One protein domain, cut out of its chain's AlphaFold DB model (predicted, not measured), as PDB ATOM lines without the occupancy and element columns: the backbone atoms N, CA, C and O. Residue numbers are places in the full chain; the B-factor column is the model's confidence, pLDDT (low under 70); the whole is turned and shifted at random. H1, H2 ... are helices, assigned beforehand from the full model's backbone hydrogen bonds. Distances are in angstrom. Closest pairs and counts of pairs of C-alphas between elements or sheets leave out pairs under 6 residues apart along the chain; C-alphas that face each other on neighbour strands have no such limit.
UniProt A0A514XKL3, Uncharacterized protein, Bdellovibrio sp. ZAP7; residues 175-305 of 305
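This is residues 175 to 305 of the 305 residues of an uncharacterized protein of Bdellovibrio sp. ZAP7 (UniProt A0A514XKL3). The long helix H3 runs the length of a rod; H4 folds back along it, and H1 and H2 make a wide V over it whose corner, residues 187 to 194, sticks out. H2, H3 and H4 form an up-and-down bundle, each running against the one before. The printed part has 131 residues with four named helices, H1 to H4 in chain order, and no named strand: all helix. It is loose, radius of gyration of the C-alphas 19.3 A, spanning 66 by 30 by 20 A.

H3, residues 226 to 265, measures 58.2 A from first to last C-alpha, beginning at (116.883, 189.975, 171.310). H4, residues 274 to 302, measures 41.3 A and ends at (94.727, 184.835, 176.277). H2, residues 194 to 218, 34.7 A, has a kink of 29 degrees near residue 204. H1, residues 175 to 192, measures 25.9 A.

H3, the hub, touches H4 in a helical hairpin, closest C-alphas Leu 247 and Ala 284, 6.0 A. H2 touches H3 with residues 200 to 209 alone, also a hairpin, closest C-alphas Pro 205 and Phe 236, 5.2 A. H1 touches H3 with residues 175 to 183 alone, closest C-alphas Val 179 and Ser 256, 6.1 A. H1 and H4 are apart. Every O i to N i+4 pair is within hydrogen-bond range in H1 and H3, 19 of 21 in H2, 24 of 25 in H4.

The printed part has no cut and no long link. Residues 224, 304 and 305 have pLDDT under 70.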
ATOM      1  N   ARG A 175      97.467 148.668 145.477       90.88
ATOM      2  CA  ARG A 175      96.784 149.884 145.957       90.88
ATOM      3  C   ARG A 175      97.680 150.712 146.877       90.88
ATOM      4  O   ARG A 175      97.708 151.935 146.766       90.88
ATOM      5  N   THR A 176      98.413 150.058 147.776       90.12
ATOM      6  CA  THR A 176      99.340 150.736 148.693       90.12
ATOM      7  C   THR A 176     100.554 151.302 147.954       90.12
ATOM      8  O   THR A 176     100.920 152.448 148.209       90.12
ATOM      9  N   SER A 177     101.124 150.553 147.006       90.25
ATOM     10  CA  SER A 177     102.236 150.988 146.154       90.25
ATOM     11  C   SER A 177     101.868 152.233 145.343       90.25
ATOM     12  O   SER A 177     102.556 153.245 145.425       90.25
ATOM     13  N   ILE A 178     100.720 152.215 144.653       90.69
ATOM     14  CA  ILE A 178     100.235 153.351 143.852       90.69
ATOM     15  C   ILE A 178      99.965 154.579 144.731       90.69
ATOM     16  O   ILE A 178     100.337 155.693 144.373       90.69
ATOM     17  N   VAL A 179      99.342 154.406 145.903       90.56
ATOM     18  CA  VAL A 179      99.126 155.524 146.835       90.56
ATOM     19  C   VAL A 179     100.461 156.100 147.311       90.56
ATOM     20  O   VAL A 179     100.631 157.319 147.285       90.56
ATOM     21  N   GLY A 180     101.415 155.247 147.699       87.94
ATOM     22  CA  GLY A 180     102.765 155.671 148.072       87.94
ATOM     23  C   GLY A 180     103.487 156.388 146.932       87.94
ATOM     24  O   GLY A 180     104.183 157.377 147.164       87.94
ATOM     25  N   ASP A 181     103.249 155.952 145.694       86.75
ATOM     26  CA  ASP A 181     103.776 156.587 144.496       86.75
ATOM     27  C   ASP A 181     103.266 158.005 144.298       86.75
ATOM     28  O   ASP A 181     104.048 158.946 144.138       86.75
ATOM     29  N   HIS A 182     101.957 158.181 144.429       90.88
ATOM     30  CA  HIS A 182     101.346 159.494 144.313       90.88
ATOM     31  C   HIS A 182     101.757 160.423 145.465       90.88
ATOM     32  O   HIS A 182     101.987 161.608 145.224       90.88
ATOM     33  N   ILE A 183     101.905 159.908 146.696       89.00
ATOM     34  CA  ILE A 183     102.427 160.681 147.842       89.00
ATOM     35  C   ILE A 183     103.850 161.166 147.547       89.00
ATOM     36  O   ILE A 183     104.140 162.352 147.697       89.00
ATOM     37  N   GLY A 184     104.734 160.275 147.089       85.62
ATOM     38  CA  GLY A 184     106.114 160.627 146.758       85.62
ATOM     39  C   GLY A 184     106.201 161.711 145.680       85.62
ATOM     40  O   GLY A 184     106.959 162.667 145.831       85.62
ATOM     41  N   ALA A 185     105.378 161.604 144.632       87.94
ATOM     42  CA  ALA A 185     105.295 162.614 143.578       87.94
ATOM     43  C   ALA A 185     104.814 163.979 144.111       87.94
ATOM     44  O   ALA A 185     105.394 165.013 143.779       87.94
ATOM     45  N   ARG A 186     103.802 164.000 144.989       89.94
ATOM     46  CA  ARG A 186     103.320 165.243 145.617       89.94
ATOM     47  C   ARG A 186     104.362 165.883 146.530       89.94
ATOM     48  O   ARG A 186     104.533 167.099 146.481       89.94
ATOM     49  N   ILE A 187     105.086 165.098 147.329       87.12
ATOM     50  CA  ILE A 187     106.186 165.630 148.149       87.12
ATOM     51  C   ILE A 187     107.243 166.270 147.248       87.12
ATOM     52  O   ILE A 187     107.717 167.368 147.540       87.12
ATOM     53  N   GLU A 188     107.587 165.634 146.128       85.12
ATOM     54  CA  GLU A 188     108.535 166.207 145.179       85.12
ATOM     55  C   GLU A 188     108.043 167.534 144.580       85.12
ATOM     56  O   GLU A 188     108.816 168.493 144.502       85.12
ATOM     57  N   GLU A 189     106.764 167.624 144.211       87.38
ATOM     58  CA  GLU A 189     106.141 168.863 143.732       87.38
ATOM     59  C   GLU A 189     106.172 169.974 144.793       87.38
ATOM     60  O   GLU A 189     106.465 171.130 144.476       87.38
ATOM     61  N   VAL A 190     105.909 169.629 146.056       84.19
ATOM     62  CA  VAL A 190     105.972 170.557 147.194       84.19
ATOM     63  C   VAL A 190     107.402 171.062 147.405       84.19
ATOM     64  O   VAL A 190     107.611 172.273 147.484       84.19
ATOM     65  N   LEU A 191     108.393 170.165 147.411       82.31
ATOM     66  CA  LEU A 191     109.808 170.520 147.565       82.31
ATOM     67  C   LEU A 191     110.334 171.352 146.390       82.31
ATOM     68  O   LEU A 191     111.130 172.268 146.589       82.31
ATOM     69  N   ARG A 192     109.873 171.086 145.163       85.38
ATOM     70  CA  ARG A 192     110.202 171.917 143.992       85.38
ATOM     71  C   ARG A 192     109.692 173.351 144.165       85.38
ATOM     72  O   ARG A 192     110.351 174.295 143.741       85.38
ATOM     73  N   ASN A 193     108.568 173.518 144.859       85.81
ATOM     74  CA  ASN A 193     107.955 174.804 145.180       85.81
ATOM     75  C   ASN A 193     108.389 175.358 146.555       85.81
ATOM     76  O   ASN A 193     107.607 176.035 147.231       85.81
ATOM     77  N   TRP A 194     109.643 175.121 146.964       83.56
ATOM     78  CA  TRP A 194     110.193 175.521 148.269       83.56
ATOM     79  C   TRP A 194     109.977 177.002 148.619       83.56
ATOM     80  O   TRP A 194     109.747 177.326 149.781       83.56
ATOM     81  N   ARG A 195     109.971 177.908 147.632       88.38
ATOM     82  CA  ARG A 195     109.699 179.342 147.848       88.38
ATOM     83  C   ARG A 195     108.328 179.580 148.482       88.38
ATOM     84  O   ARG A 195     108.206 180.367 149.415       88.38
ATOM     85  N   SER A 196     107.303 178.859 148.018       86.00
ATOM     86  CA  SER A 196     105.960 178.944 148.599       86.00
ATOM     87  C   SER A 196     105.921 178.370 150.015       86.00
ATOM     88  O   SER A 196     105.151 178.868 150.838       86.00
ATOM     89  N   MET A 197     106.724 177.341 150.306       85.38
ATOM     90  CA  MET A 197     106.857 176.819 151.665       85.38
ATOM     91  C   MET A 197     107.522 177.848 152.577       85.38
ATOM     92  O   MET A 197     106.977 178.136 153.636       85.38
ATOM     93  N   LEU A 198     108.637 178.457 152.163       86.44
ATOM     94  CA  LEU A 198     109.313 179.483 152.958       86.44
ATOM     95  C   LEU A 198     108.421 180.689 153.227       86.44
ATOM     96  O   LEU A 198     108.326 181.123 154.369       86.44
ATOM     97  N   ALA A 199     107.709 181.194 152.218       88.19
ATOM     98  CA  ALA A 199     106.780 182.306 152.413       88.19
ATOM     99  C   ALA A 199     105.733 182.001 153.502       88.19
ATOM    100  O   ALA A 199     105.370 182.874 154.284       88.19
ATOM    101  N   ARG A 200     105.280 180.746 153.599       85.56
ATOM    102  CA  ARG A 200     104.251 180.326 154.557       85.56
ATOM    103  C   ARG A 200     104.794 179.952 155.937       85.56
ATOM    104  O   ARG A 200     104.176 180.280 156.942       85.56
ATOM    105  N   TYR A 201     105.910 179.238 155.996       87.31
ATOM    106  CA  TYR A 201     106.451 178.708 157.250       87.31
ATOM    107  C   TYR A 201     107.480 179.627 157.902       87.31
ATOM    108  O   TYR A 201     107.715 179.506 159.097       87.31
ATOM    109  N   VAL A 202     108.061 180.552 157.140       87.06
ATOM    110  CA  VAL A 202     109.031 181.538 157.629       87.06
ATOM    111  C   VAL A 202     108.468 182.946 157.459       87.06
ATOM    112  O   VAL A 202     108.364 183.685 158.431       87.06
ATOM    113  N   GLY A 203     108.012 183.295 156.253       88.19
ATOM    114  CA  GLY A 203     107.492 184.632 155.955       88.19
ATOM    115  C   GLY A 203     106.275 185.017 156.799       88.19
ATOM    116  O   GLY A 203     106.264 186.091 157.389       88.19
ATOM    117  N   LEU A 204     105.271 184.142 156.909       89.50
ATOM    118  CA  LEU A 204     104.046 184.430 157.664       89.50
ATOM    119  C   LEU A 204     104.301 184.620 159.179       89.50
ATOM    120  O   LEU A 204     103.842 185.633 159.718       89.50
ATOM    121  N   PRO A 205     105.066 183.744 159.873       89.75
ATOM    122  CA  PRO A 205     105.508 184.024 161.238       89.75
ATOM    123  C   PRO A 205     106.274 185.339 161.360       89.75
ATOM    124  O   PRO A 205     105.899 186.157 162.192       89.75
ATOM    125  N   LEU A 206     107.275 185.587 160.507       87.56
ATOM    126  CA  LEU A 206     108.083 186.811 160.566       87.56
ATOM    127  C   LEU A 206     107.239 188.076 160.378       87.56
ATOM    128  O   LEU A 206     107.374 189.018 161.151       87.56
ATOM    129  N   MET A 207     106.316 188.085 159.416       90.50
ATOM    130  CA  MET A 207     105.370 189.191 159.231       90.50
ATOM    131  C   MET A 207     104.543 189.446 160.493       90.50
ATOM    132  O   MET A 207     104.296 190.589 160.863       90.50
ATOM    133  N   THR A 208     104.143 188.382 161.185       89.12
ATOM    134  CA  THR A 208     103.350 188.486 162.414       89.12
ATOM    135  C   THR A 208     104.181 188.988 163.589       89.12
ATOM    136  O   THR A 208     103.681 189.785 164.379       89.12
ATOM    137  N   VAL A 209     105.457 188.596 163.669       87.81
ATOM    138  CA  VAL A 209     106.430 189.177 164.606       87.81
ATOM    139  C   VAL A 209     106.563 190.677 164.348       87.81
ATOM    140  O   VAL A 209     106.365 191.459 165.271       87.81
ATOM    141  N   LEU A 210     106.800 191.094 163.098       87.19
ATOM    142  CA  LEU A 210     106.941 192.509 162.729       87.19
ATOM    143  C   LEU A 210     105.704 193.334 163.110       87.19
ATOM    144  O   LEU A 210     105.830 194.402 163.710       87.19
ATOM    145  N   ILE A 211     104.503 192.820 162.825       87.75
ATOM    146  CA  ILE A 211     103.241 193.464 163.218       87.75
ATOM    147  C   ILE A 211     103.121 193.543 164.747       87.75
ATOM    148  O   ILE A 211     102.776 194.597 165.284       87.75
ATOM    149  N   ALA A 212     103.425 192.459 165.466       84.75
ATOM    150  CA  ALA A 212     103.363 192.423 166.925       84.75
ATOM    151  C   ALA A 212     104.333 193.428 167.567       84.75
ATOM    152  O   ALA A 212     103.944 194.163 168.478       84.75
ATOM    153  N   THR A 213     105.568 193.501 167.066       84.38
ATOM    154  CA  THR A 213     106.581 194.468 167.496       84.38
ATOM    155  C   THR A 213     106.123 195.898 167.221       84.38
ATOM    156  O   THR A 213     106.179 196.727 168.128       84.38
ATOM    157  N   GLY A 214     105.583 196.183 166.030       85.62
ATOM    158  CA  GLY A 214     105.039 197.500 165.684       85.62
ATOM    159  C   GLY A 214     103.894 197.935 166.606       85.62
ATOM    160  O   GLY A 214     103.919 199.037 167.148       85.62
ATOM    161  N   ILE A 215     102.926 197.050 166.877       85.00
ATOM    162  CA  ILE A 215     101.818 197.328 167.811       85.00
ATOM    163  C   ILE A 215     102.342 197.607 169.226       85.00
ATOM    164  O   ILE A 215     101.843 198.500 169.910       85.00
ATOM    165  N   ARG A 216     103.328 196.835 169.692       83.19
ATOM    166  CA  ARG A 216     103.934 197.021 171.018       83.19
ATOM    167  C   ARG A 216     104.700 198.335 171.124       83.19
ATOM    168  O   ARG A 216     104.550 199.027 172.129       83.19
ATOM    169  N   TYR A 217     105.449 198.694 170.085       85.38
ATOM    170  CA  TYR A 217     106.146 199.973 169.983       85.38
ATOM    171  C   TYR A 217     105.164 201.151 170.066       85.38
ATOM    172  O   TYR A 217     105.322 202.016 170.923       85.38
ATOM    173  N   LEU A 218     104.075 201.121 169.286       86.56
ATOM    174  CA  LEU A 218     103.022 202.149 169.320       86.56
ATOM    175  C   LEU A 218     102.304 202.256 170.679       86.56
ATOM    176  O   LEU A 218     101.743 203.297 170.999       86.56
ATOM    177  N   ARG A 219     102.323 201.195 171.496       84.19
ATOM    178  CA  ARG A 219     101.778 201.180 172.866       84.19
ATOM    179  C   ARG A 219     102.795 201.582 173.941       84.19
ATOM    180  O   ARG A 219     102.514 201.390 175.123       84.19
ATOM    181  N   GLY A 220     103.979 202.060 173.558       82.62
ATOM    182  CA  GLY A 220     105.045 202.428 174.493       82.62
ATOM    183  C   GLY A 220     105.661 201.237 175.241       82.62
ATOM    184  O   GLY A 220     106.263 201.425 176.290       82.62
ATOM    185  N   LYS A 221     105.502 200.005 174.732       80.62
ATOM    186  CA  LYS A 221     106.046 198.768 175.328       80.62
ATOM    187  C   LYS A 221     107.001 198.042 174.366       80.62
ATOM    188  O   LYS A 221     106.710 196.892 174.005       80.62
ATOM    189  N   PRO A 222     108.089 198.691 173.905       76.81
ATOM    190  CA  PRO A 222     109.020 198.093 172.951       76.81
ATOM    191  C   PRO A 222     109.592 196.764 173.465       76.81
ATOM    192  O   PRO A 222     109.729 196.544 174.668       76.81
ATOM    193  N   MET A 223     109.872 195.846 172.540       74.56
ATOM    194  CA  MET A 223     110.605 194.614 172.841       74.56
ATOM    195  C   MET A 223     112.084 194.990 172.860       74.56
ATOM    196  O   MET A 223     112.663 195.228 171.805       74.56
ATOM    197  N   ASN A 224     112.650 195.149 174.055       65.75
ATOM    198  CA  ASN A 224     113.960 195.781 174.220       65.75
ATOM    199  C   ASN A 224     115.139 194.816 174.037       65.75
ATOM    200  O   ASN A 224     116.251 195.278 173.802       65.75
ATOM    201  N   ASN A 225     114.904 193.500 174.094       71.69
ATOM    202  CA  ASN A 225     115.971 192.500 174.064       71.69
ATOM    203  C   ASN A 225     115.771 191.496 172.918       71.69
ATOM    204  O   ASN A 225     114.642 191.146 172.562       71.69
ATOM    205  N   GLY A 226     116.883 190.997 172.365       70.00
ATOM    206  CA  GLY A 226     116.883 189.975 171.310       70.00
ATOM    207  C   GLY A 226     116.189 188.671 171.722       70.00
ATOM    208  O   GLY A 226     115.580 188.013 170.879       70.00
ATOM    209  N   ASP A 227     116.194 188.349 173.017       70.75
ATOM    210  CA  ASP A 227     115.565 187.144 173.566       70.75
ATOM    211  C   ASP A 227     114.036 187.160 173.421       70.75
ATOM    212  O   ASP A 227     113.446 186.172 172.986       70.75
ATOM    213  N   ASP A 228     113.384 188.300 173.682       72.81
ATOM    214  CA  ASP A 228     111.929 188.442 173.523       72.81
ATOM    215  C   ASP A 228     111.511 188.269 172.059       72.81
ATOM    216  O   ASP A 228     110.500 187.630 171.746       72.81
ATOM    217  N   LEU A 229     112.299 188.835 171.140       76.19
ATOM    218  CA  LEU A 229     112.069 188.711 169.704       76.19
ATOM    219  C   LEU A 229     112.245 187.258 169.244       76.19
ATOM    220  O   LEU A 229     111.432 186.749 168.464       76.19
ATOM    221  N   MET A 230     113.278 186.582 169.751       74.62
ATOM    222  CA  MET A 230     113.542 185.174 169.473       74.62
ATOM    223  C   MET A 230     112.391 184.290 169.965       74.62
ATOM    224  O   MET A 230     111.877 183.486 169.188       74.62
ATOM    225  N   ILE A 231     111.932 184.476 171.206       80.19
ATOM    226  CA  ILE A 231     110.827 183.704 171.792       80.19
ATOM    227  C   ILE A 231     109.546 183.882 170.973       80.19
ATOM    228  O   ILE A 231     108.916 182.893 170.594       80.19
ATOM    229  N   VAL A 232     109.165 185.117 170.635       81.62
ATOM    230  CA  VAL A 232     107.943 185.366 169.848       81.62
ATOM    231  C   VAL A 232     108.047 184.771 168.442       81.62
ATOM    232  O   VAL A 232     107.089 184.165 167.954       81.62
ATOM    233  N   THR A 233     109.222 184.859 167.815       82.38
ATOM    234  CA  THR A 233     109.480 184.220 166.516       82.38
ATOM    235  C   THR A 233     109.354 182.700 166.607       82.38
ATOM    236  O   THR A 233     108.701 182.088 165.762       82.38
ATOM    237  N   MET A 234     109.919 182.087 167.650       81.69
ATOM    238  CA  MET A 234     109.816 180.649 167.897       81.69
ATOM    239  C   MET A 234     108.366 180.214 168.120       81.69
ATOM    240  O   MET A 234     107.931 179.237 167.514       81.69
ATOM    241  N   VAL A 235     107.593 180.945 168.928       87.38
ATOM    242  CA  VAL A 235     106.181 180.632 169.206       87.38
ATOM    243  C   VAL A 235     105.345 180.679 167.927       87.38
ATOM    244  O   VAL A 235     104.649 179.713 167.610       87.38
ATOM    245  N   PHE A 236     105.435 181.756 167.141       89.88
ATOM    246  CA  PHE A 236     104.684 181.852 165.885       89.88
ATOM    247  C   PHE A 236     105.173 180.848 164.834       89.88
ATOM    248  O   PHE A 236     104.358 180.277 164.106       89.88
ATOM    249  N   GLY A 237     106.478 180.571 164.786       87.19
ATOM    250  CA  GLY A 237     107.046 179.511 163.955       87.19
ATOM    251  C   GLY A 237     106.472 178.136 164.304       87.19
ATOM    252  O   GLY A 237     105.981 177.432 163.419       87.19
ATOM    253  N   MET A 238     106.447 177.787 165.593       87.44
ATOM    254  CA  MET A 238     105.876 176.533 166.095       87.44
ATOM    255  C   MET A 238     104.388 176.412 165.765       87.44
ATOM    256  O   MET A 238     103.972 175.388 165.229       87.44
ATOM    257  N   ILE A 239     103.590 177.461 165.997       91.19
ATOM    258  CA  ILE A 239     102.161 177.471 165.640       91.19
ATOM    259  C   ILE A 239     101.981 177.214 164.138       91.19
ATOM    260  O   ILE A 239     101.197 176.349 163.744       91.19
ATOM    261  N   SER A 240     102.737 177.918 163.288       93.38
ATOM    262  CA  SER A 240     102.668 177.743 161.832       93.38
ATOM    263  C   SER A 240     103.037 176.321 161.401       93.38
ATOM    264  O   SER A 240     102.336 175.730 160.570       93.38
ATOM    265  N   MET A 241     104.089 175.744 161.992       89.75
ATOM    266  CA  MET A 241     104.510 174.368 161.725       89.75
ATOM    267  C   MET A 241     103.468 173.343 162.169       89.75
ATOM    268  O   MET A 241     103.124 172.465 161.380       89.75
ATOM    269  N   VAL A 242     102.922 173.467 163.381       91.81
ATOM    270  CA  VAL A 242     101.911 172.540 163.913       91.81
ATOM    271  C   VAL A 242     100.661 172.553 163.037       91.81
ATOM    272  O   VAL A 242     100.194 171.493 162.615       91.81
ATOM    273  N   ILE A 243     100.141 173.734 162.695       95.12
ATOM    274  CA  ILE A 243      98.964 173.855 161.820       95.12
ATOM    275  C   ILE A 243      99.272 173.269 160.437       95.12
ATOM    276  O   ILE A 243      98.467 172.518 159.885       95.12
ATOM    277  N   GLY A 244     100.444 173.571 159.876       93.38
ATOM    278  CA  GLY A 244     100.841 173.076 158.561       93.38
ATOM    279  C   GLY A 244     101.009 171.564 158.498       93.38
ATOM    280  O   GLY A 244     100.497 170.943 157.568       93.38
ATOM    281  N   ALA A 245     101.647 170.959 159.501       90.56
ATOM    282  CA  ALA A 245     101.812 169.513 159.598       90.56
ATOM    283  C   ALA A 245     100.455 168.797 159.685       90.56
ATOM    284  O   ALA A 245     100.211 167.840 158.947       90.56
ATOM    285  N   ASN A 246      99.538 169.307 160.514       94.44
ATOM    286  CA  ASN A 246      98.190 168.751 160.645       94.44
ATOM    287  C   ASN A 246      97.384 168.883 159.344       94.44
ATOM    288  O   ASN A 246      96.764 167.920 158.893       94.44
ATOM    289  N   LEU A 247      97.413 170.048 158.692       95.81
ATOM    290  CA  LEU A 247      96.709 170.249 157.424       95.81
ATOM    291  C   LEU A 247      97.297 169.416 156.286       95.81
ATOM    292  O   LEU A 247      96.539 168.906 155.458       95.81
ATOM    293  N   TYR A 248      98.619 169.251 156.243       92.62
ATOM    294  CA  TYR A 248      99.280 168.356 155.298       92.62
ATOM    295  C   TYR A 248      98.818 166.912 155.508       92.62
ATOM    296  O   TYR A 248      98.347 166.274 154.570       92.62
ATOM    297  N   TRP A 249      98.840 166.430 156.753       92.38
ATOM    298  CA  TRP A 249      98.359 165.095 157.107       92.38
ATOM    299  C   TRP A 249      96.892 164.869 156.715       92.38
ATOM    300  O   TRP A 249      96.553 163.844 156.120       92.38
ATOM    301  N   LEU A 250      96.007 165.831 156.994       95.62
ATOM    302  CA  LEU A 250      94.593 165.761 156.606       95.62
ATOM    303  C   LEU A 250      94.412 165.765 155.082       95.62
ATOM    304  O   LEU A 250      93.591 165.012 154.553       95.62
ATOM    305  N   THR A 251      95.196 166.579 154.374       95.31
ATOM    306  CA  THR A 251      95.198 166.662 152.906       95.31
ATOM    307  C   THR A 251      95.603 165.333 152.285       95.31
ATOM    308  O   THR A 251      94.861 164.786 151.466       95.31
ATOM    309  N   GLU A 252      96.729 164.772 152.723       93.69
ATOM    310  CA  GLU A 252      97.235 163.496 152.225       93.69
ATOM    311  C   GLU A 252      96.281 162.344 152.539       93.69
ATOM    312  O   GLU A 252      96.004 161.522 151.664       93.69
ATOM    313  N   ASN A 253      95.685 162.311 153.733       93.12
ATOM    314  CA  ASN A 253      94.671 161.310 154.065       93.12
ATOM    315  C   ASN A 253      93.429 161.417 153.179       93.12
ATOM    316  O   ASN A 253      92.899 160.397 152.724       93.12
ATOM    317  N   ARG A 254      92.961 162.639 152.908       95.31
ATOM    318  CA  ARG A 254      91.793 162.877 152.057       95.31
ATOM    319  C   ARG A 254      92.053 162.460 150.610       95.31
ATOM    320  O   ARG A 254      91.204 161.800 150.009       95.31
ATOM    321  N   ILE A 255      93.212 162.817 150.061       95.25
ATOM    322  CA  ILE A 255      93.622 162.445 148.703       95.25
ATOM    323  C   ILE A 255      93.812 160.928 148.602       95.25
ATOM    324  O   ILE A 255      93.181 160.285 147.762       95.25
ATOM    325  N   SER A 256      94.580 160.333 149.515       93.69
ATOM    326  CA  SER A 256      94.857 158.891 149.544       93.69
ATOM    327  C   SER A 256      93.590 158.053 149.713       93.69
ATOM    328  O   SER A 256      93.456 156.986 149.117       93.69
ATOM    329  N   THR A 257      92.618 158.537 150.491       93.06
ATOM    330  CA  THR A 257      91.313 157.877 150.626       93.06
ATOM    331  C   THR A 257      90.531 157.901 149.317       93.06
ATOM    332  O   THR A 257      89.939 156.884 148.959       93.06
ATOM    333  N   ASN A 258      90.544 159.020 148.586       93.88
ATOM    334  CA  ASN A 258      89.888 159.111 147.282       93.88
ATOM    335  C   ASN A 258      90.543 158.176 146.252       93.88
ATOM    336  O   ASN A 258      89.845 157.416 145.587       93.88
ATOM    337  N   ILE A 259      91.880 158.164 146.188       92.94
ATOM    338  CA  ILE A 259      92.643 157.263 145.309       92.94
ATOM    339  C   ILE A 259      92.309 155.803 145.625       92.94
ATOM    340  O   ILE A 259      91.969 155.040 144.726       92.94
ATOM    341  N   ARG A 260      92.327 155.411 146.905       91.62
ATOM    342  CA  ARG A 260      92.000 154.036 147.305       91.62
ATOM    343  C   ARG A 260      90.575 153.644 146.916       91.62
ATOM    344  O   ARG A 260      90.382 152.528 146.454       91.62
ATOM    345  N   LYS A 261      89.589 154.534 147.084       92.19
ATOM    346  CA  LYS A 261      88.204 154.284 146.643       92.19
ATOM    347  C   LYS A 261      88.130 154.072 145.130       92.19
ATOM    348  O   LYS A 261      87.503 153.115 144.693       92.19
ATOM    349  N   ARG A 262      88.820 154.907 144.344       91.69
ATOM    350  CA  ARG A 262      88.913 154.741 142.885       91.69
ATOM    351  C   ARG A 262      89.538 153.399 142.507       91.69
ATOM    352  O   ARG A 262      88.945 152.687 141.715       91.69
ATOM    353  N   LEU A 263      90.647 153.013 143.139       91.31
ATOM    354  CA  LEU A 263      91.336 151.740 142.878       91.31
ATOM    355  C   LEU A 263      90.582 150.491 143.367       91.31
ATOM    356  O   LEU A 263      90.934 149.381 142.988       91.31
ATOM    357  N   ILE A 264      89.588 150.634 144.248       91.06
ATOM    358  CA  ILE A 264      88.684 149.531 144.615       91.06
ATOM    359  C   ILE A 264      87.640 149.300 143.514       91.06
ATOM    360  O   ILE A 264      87.232 148.161 143.300       91.06
ATOM    361  N   ASN A 265      87.210 150.375 142.849       90.00
ATOM    362  CA  ASN A 265      86.211 150.326 141.784       90.00
ATOM    363  C   ASN A 265      86.842 150.001 140.420       90.00
ATOM    364  O   ASN A 265      86.247 149.280 139.629       90.00
ATOM    365  N   ASP A 266      88.044 150.523 140.169       91.19
ATOM    366  CA  ASP A 266      88.846 150.316 138.963       91.19
ATOM    367  C   ASP A 266      90.322 150.075 139.356       91.19
ATOM    368  O   ASP A 266      91.113 151.022 139.460       91.19
ATOM    369  N   PRO A 267      90.712 148.811 139.612       87.50
ATOM    370  CA  PRO A 267      92.067 148.445 140.051       87.50
ATOM    371  C   PRO A 267      93.169 148.701 139.010       87.50
ATOM    372  O   PRO A 267      94.368 148.722 139.336       87.50
ATOM    373  N   ASN A 268      92.786 148.888 137.746       87.56
ATOM    374  CA  ASN A 268      93.715 149.033 136.631       87.56
ATOM    375  C   ASN A 268      94.087 150.506 136.387       87.56
ATOM    376  O   ASN A 268      95.193 150.790 135.915       87.56
ATOM    377  N   ASN A 269      93.234 151.448 136.800       88.19
ATOM    378  CA  ASN A 269      93.466 152.884 136.665       88.19
ATOM    379  C   ASN A 269      94.387 153.460 137.752       88.19
ATOM    380  O   ASN A 269      93.958 153.943 138.799       88.19
ATOM    381  N   ALA A 270      95.683 153.479 137.454       87.25
ATOM    382  CA  ALA A 270      96.708 154.050 138.327       87.25
ATOM    383  C   ALA A 270      96.914 155.575 138.160       87.25
ATOM    384  O   ALA A 270      97.868 156.119 138.724       87.25
ATOM    385  N   ALA A 271      96.084 156.267 137.370       91.06
ATOM    386  CA  ALA A 271      96.295 157.674 137.035       91.06
ATOM    387  C   ALA A 271      95.889 158.628 138.173       91.06
ATOM    388  O   ALA A 271      94.840 158.480 138.816       91.06
ATOM    389  N   ARG A 272      96.717 159.660 138.383       91.62
ATOM    390  CA  ARG A 272      96.458 160.742 139.344       91.62
ATOM    391  C   ARG A 272      95.299 161.619 138.878       91.62
ATOM    392  O   ARG A 272      95.208 161.970 137.706       91.62
ATOM    393  N   ASP A 273      94.455 162.026 139.821       94.00
ATOM    394  CA  ASP A 273      93.442 163.062 139.596       94.00
ATOM    395  C   ASP A 273      94.007 164.414 140.033       94.00
ATOM    396  O   ASP A 273      93.808 164.874 141.160       94.00
ATOM    397  N   LEU A 274      94.774 165.033 139.135       94.56
ATOM    398  CA  LEU A 274      95.488 166.277 139.421       94.56
ATOM    399  C   LEU A 274      94.535 167.441 139.737       94.56
ATOM    400  O   LEU A 274      94.877 168.321 140.530       94.56
ATOM    401  N   ALA A 275      93.332 167.444 139.156       95.75
ATOM    402  CA  ALA A 275      92.327 168.472 139.402       95.75
ATOM    403  C   ALA A 275      91.789 168.389 140.838       95.75
ATOM    404  O   ALA A 275      91.764 169.397 141.556       95.75
ATOM    405  N   TYR A 276      91.416 167.186 141.288       95.88
ATOM    406  CA  TYR A 276      90.990 166.960 142.665       95.88
ATOM    407  C   TYR A 276      92.118 167.248 143.663       95.88
ATOM    408  O   TYR A 276      91.899 167.970 144.640       95.88
ATOM    409  N   GLU A 277      93.328 166.742 143.405       95.44
ATOM    410  CA  GLU A 277      94.504 166.989 144.250       95.44
ATOM    411  C   GLU A 277      94.763 168.495 144.412       95.44
ATOM    412  O   GLU A 277      94.838 168.992 145.537       95.44
ATOM    413  N   SER A 278      94.796 169.247 143.305       94.38
ATOM    414  CA  SER A 278      94.997 170.702 143.321       94.38
ATOM    415  C   SER A 278      93.921 171.432 144.130       94.38
ATOM    416  O   SER A 278      94.234 172.340 144.904       94.38
ATOM    417  N   LYS A 279      92.651 171.020 144.004       96.75
ATOM    418  CA  LYS A 279      91.533 171.603 144.762       96.75
ATOM    419  C   LYS A 279      91.707 171.407 146.268       96.75
ATOM    420  O   LYS A 279      91.557 172.372 147.021       96.75
ATOM    421  N   VAL A 280      92.029 170.189 146.712       96.62
ATOM    422  CA  VAL A 280      92.222 169.887 148.143       96.62
ATOM    423  C   VAL A 280      93.451 170.611 148.687       96.62
ATOM    424  O   VAL A 280      93.361 171.232 149.746       96.62
ATOM    425  N   ILE A 281      94.563 170.612 147.942       93.94
ATOM    426  CA  ILE A 281      95.783 171.327 148.329       93.94
ATOM    427  C   ILE A 281      95.472 172.813 148.510       93.94
ATOM    428  O   ILE A 281      95.679 173.334 149.601       93.94
ATOM    429  N   LYS A 282      94.900 173.497 147.508       94.00
ATOM    430  CA  LYS A 282      94.549 174.929 147.599       94.00
ATOM    431  C   LYS A 282      93.646 175.245 148.795       94.00
ATOM    432  O   LYS A 282      93.830 176.278 149.437       94.00
ATOM    433  N   LEU A 283      92.691 174.370 149.115       96.44
ATOM    434  CA  LEU A 283      91.838 174.536 150.293       96.44
ATOM    435  C   LEU A 283      92.654 174.476 151.592       96.44
ATOM    436  O   LEU A 283      92.511 175.358 152.434       96.44
ATOM    437  N   ALA A 284      93.551 173.498 151.731       95.31
ATOM    438  CA  ALA A 284      94.435 173.387 152.889       95.31
ATOM    439  C   ALA A 284      95.386 174.585 153.012       95.31
ATOM    440  O   ALA A 284      95.630 175.077 154.109       95.31
ATOM    441  N   GLN A 285      95.876 175.111 151.886       92.75
ATOM    442  CA  GLN A 285      96.699 176.320 151.871       92.75
ATOM    443  C   GLN A 285      95.950 177.540 152.432       92.75
ATOM    444  O   GLN A 285      96.515 178.285 153.227       92.75
ATOM    445  N   LYS A 286      94.680 177.729 152.052       95.25
ATOM    446  CA  LYS A 286      93.829 178.803 152.593       95.25
ATOM    447  C   LYS A 286      93.512 178.583 154.072       95.25
ATOM    448  O   LYS A 286      93.623 179.513 154.863       95.25
ATOM    449  N   ALA A 287      93.165 177.349 154.444       96.62
ATOM    450  CA  ALA A 287      92.888 176.980 155.829       96.62
ATOM    451  C   ALA A 287      94.098 177.230 156.739       96.62
ATOM    452  O   ALA A 287      93.916 177.697 157.856       96.62
ATOM    453  N   HIS A 288      95.323 176.989 156.256       95.56
ATOM    454  CA  HIS A 288      96.549 177.261 157.016       95.56
ATOM    455  C   HIS A 288      96.651 178.726 157.424       95.56
ATOM    456  O   HIS A 288      96.821 179.010 158.604       95.56
ATOM    457  N   VAL A 289      96.468 179.641 156.470       94.81
ATOM    458  CA  VAL A 289      96.537 181.085 156.727       94.81
ATOM    459  C   VAL A 289      95.461 181.515 157.724       94.81
ATOM    460  O   VAL A 289      95.770 182.198 158.697       94.81
ATOM    461  N   VAL A 290      94.212 181.078 157.523       96.25
ATOM    462  CA  VAL A 290      93.092 181.427 158.415       96.25
ATOM    463  C   VAL A 290      93.330 180.893 159.828       96.25
ATOM    464  O   VAL A 290      93.283 181.661 160.784       96.25
ATOM    465  N   LEU A 291      93.639 179.600 159.970       96.31
ATOM    466  CA  LEU A 291      93.875 178.973 161.272       96.31
ATOM    467  C   LEU A 291      95.081 179.581 161.989       96.31
ATOM    468  O   LEU A 291      95.033 179.752 163.203       96.31
ATOM    469  N   PHE A 292      96.135 179.939 161.253       95.38
ATOM    470  CA  PHE A 292      97.296 180.614 161.818       95.38
ATOM    471  C   PHE A 292      96.912 181.964 162.434       95.38
ATOM    472  O   PHE A 292      97.203 182.201 163.605       95.38
ATOM    473  N   PHE A 293      96.195 182.821 161.699       94.44
ATOM    474  CA  PHE A 293      95.755 184.109 162.240       94.44
ATOM    475  C   PHE A 293      94.749 183.956 163.385       94.44
ATOM    476  O   PHE A 293      94.837 184.699 164.361       94.44
ATOM    477  N   CYS A 294      93.842 182.974 163.326       94.75
ATOM    478  CA  CYS A 294      92.950 182.658 164.443       94.75
ATOM    479  C   CYS A 294      93.731 182.239 165.698       94.75
ATOM    480  O   CYS A 294      93.431 182.723 166.787       94.75
ATOM    481  N   ALA A 295      94.745 181.380 165.556       92.38
ATOM    482  CA  ALA A 295      95.582 180.933 166.669       92.38
ATOM    483  C   ALA A 295      96.387 182.089 167.278       92.38
ATOM    484  O   ALA A 295      96.435 182.241 168.496       92.38
ATOM    485  N   VAL A 296      96.965 182.949 166.436       90.31
ATOM    486  CA  VAL A 296      97.672 184.156 166.882       90.31
ATOM    487  C   VAL A 296      96.723 185.112 167.612       90.31
ATOM    488  O   VAL A 296      97.049 185.589 168.697       90.31
ATOM    489  N   ALA A 297      95.533 185.373 167.062       90.06
ATOM    490  CA  ALA A 297      94.534 186.228 167.701       90.06
ATOM    491  C   ALA A 297      94.087 185.667 169.060       90.06
ATOM    492  O   ALA A 297      94.011 186.414 170.037       90.06
ATOM    493  N   ALA A 298      93.855 184.354 169.148       89.50
ATOM    494  CA  ALA A 298      93.528 183.677 170.399       89.50
ATOM    495  C   ALA A 298      94.652 183.822 171.439       89.50
ATOM    496  O   ALA A 298      94.371 184.121 172.597       89.50
ATOM    497  N   LEU A 299      95.915 183.697 171.020       86.69
ATOM    498  CA  LEU A 299      97.077 183.887 171.891       86.69
ATOM    499  C   LEU A 299      97.143 185.321 172.445       86.69
ATOM    500  O   LEU A 299      97.367 185.514 173.637       86.69
ATOM    501  N   PHE A 300      96.859 186.330 171.617       82.75
ATOM    502  CA  PHE A 300      96.781 187.723 172.071       82.75
ATOM    503  C   PHE A 300      95.628 187.991 173.046       82.75
ATOM    504  O   PHE A 300      95.778 188.829 173.936       82.75
ATOM    505  N   ILE A 301      94.480 187.328 172.879       83.44
ATOM    506  CA  ILE A 301      93.350 187.433 173.816       83.44
ATOM    507  C   ILE A 301      93.703 186.763 175.144       83.44
ATOM    508  O   ILE A 301      93.409 187.317 176.199       83.44
ATOM    509  N   TRP A 302      94.346 185.596 175.092       75.81
ATOM    510  CA  TRP A 302      94.727 184.835 176.277       75.81
ATOM    511  C   TRP A 302      95.751 185.580 177.139       75.81
ATOM    512  O   TRP A 302      95.544 185.689 178.336       75.81
ATOM    513  N   ILE A 303      96.773 186.197 176.534       73.06
ATOM    514  CA  ILE A 303      97.796 186.987 177.251       73.06
ATOM    515  C   ILE A 303      97.215 188.241 177.938       73.06
ATOM    516  O   ILE A 303      97.842 188.812 178.826       73.06
ATOM    517  N   LYS A 304      96.040 188.725 177.511       63.44
ATOM    518  CA  LYS A 304      95.380 189.892 178.121       63.44
ATOM    519  C   LYS A 304      94.554 189.561 179.369       63.44
ATOM    520  O   LYS A 304      94.122 190.508 180.026       63.44
ATOM    521  N   LYS A 305      94.271 188.283 179.631       52.44
ATOM    522  CA  LYS A 305      93.590 187.815 180.845       52.44
ATOM    523  C   LYS A 305      94.617 187.464 181.908       52.44
ATOM    524  O   LYS A 305      94.293 187.710 183.086       52.44
TER     525      LYS A 305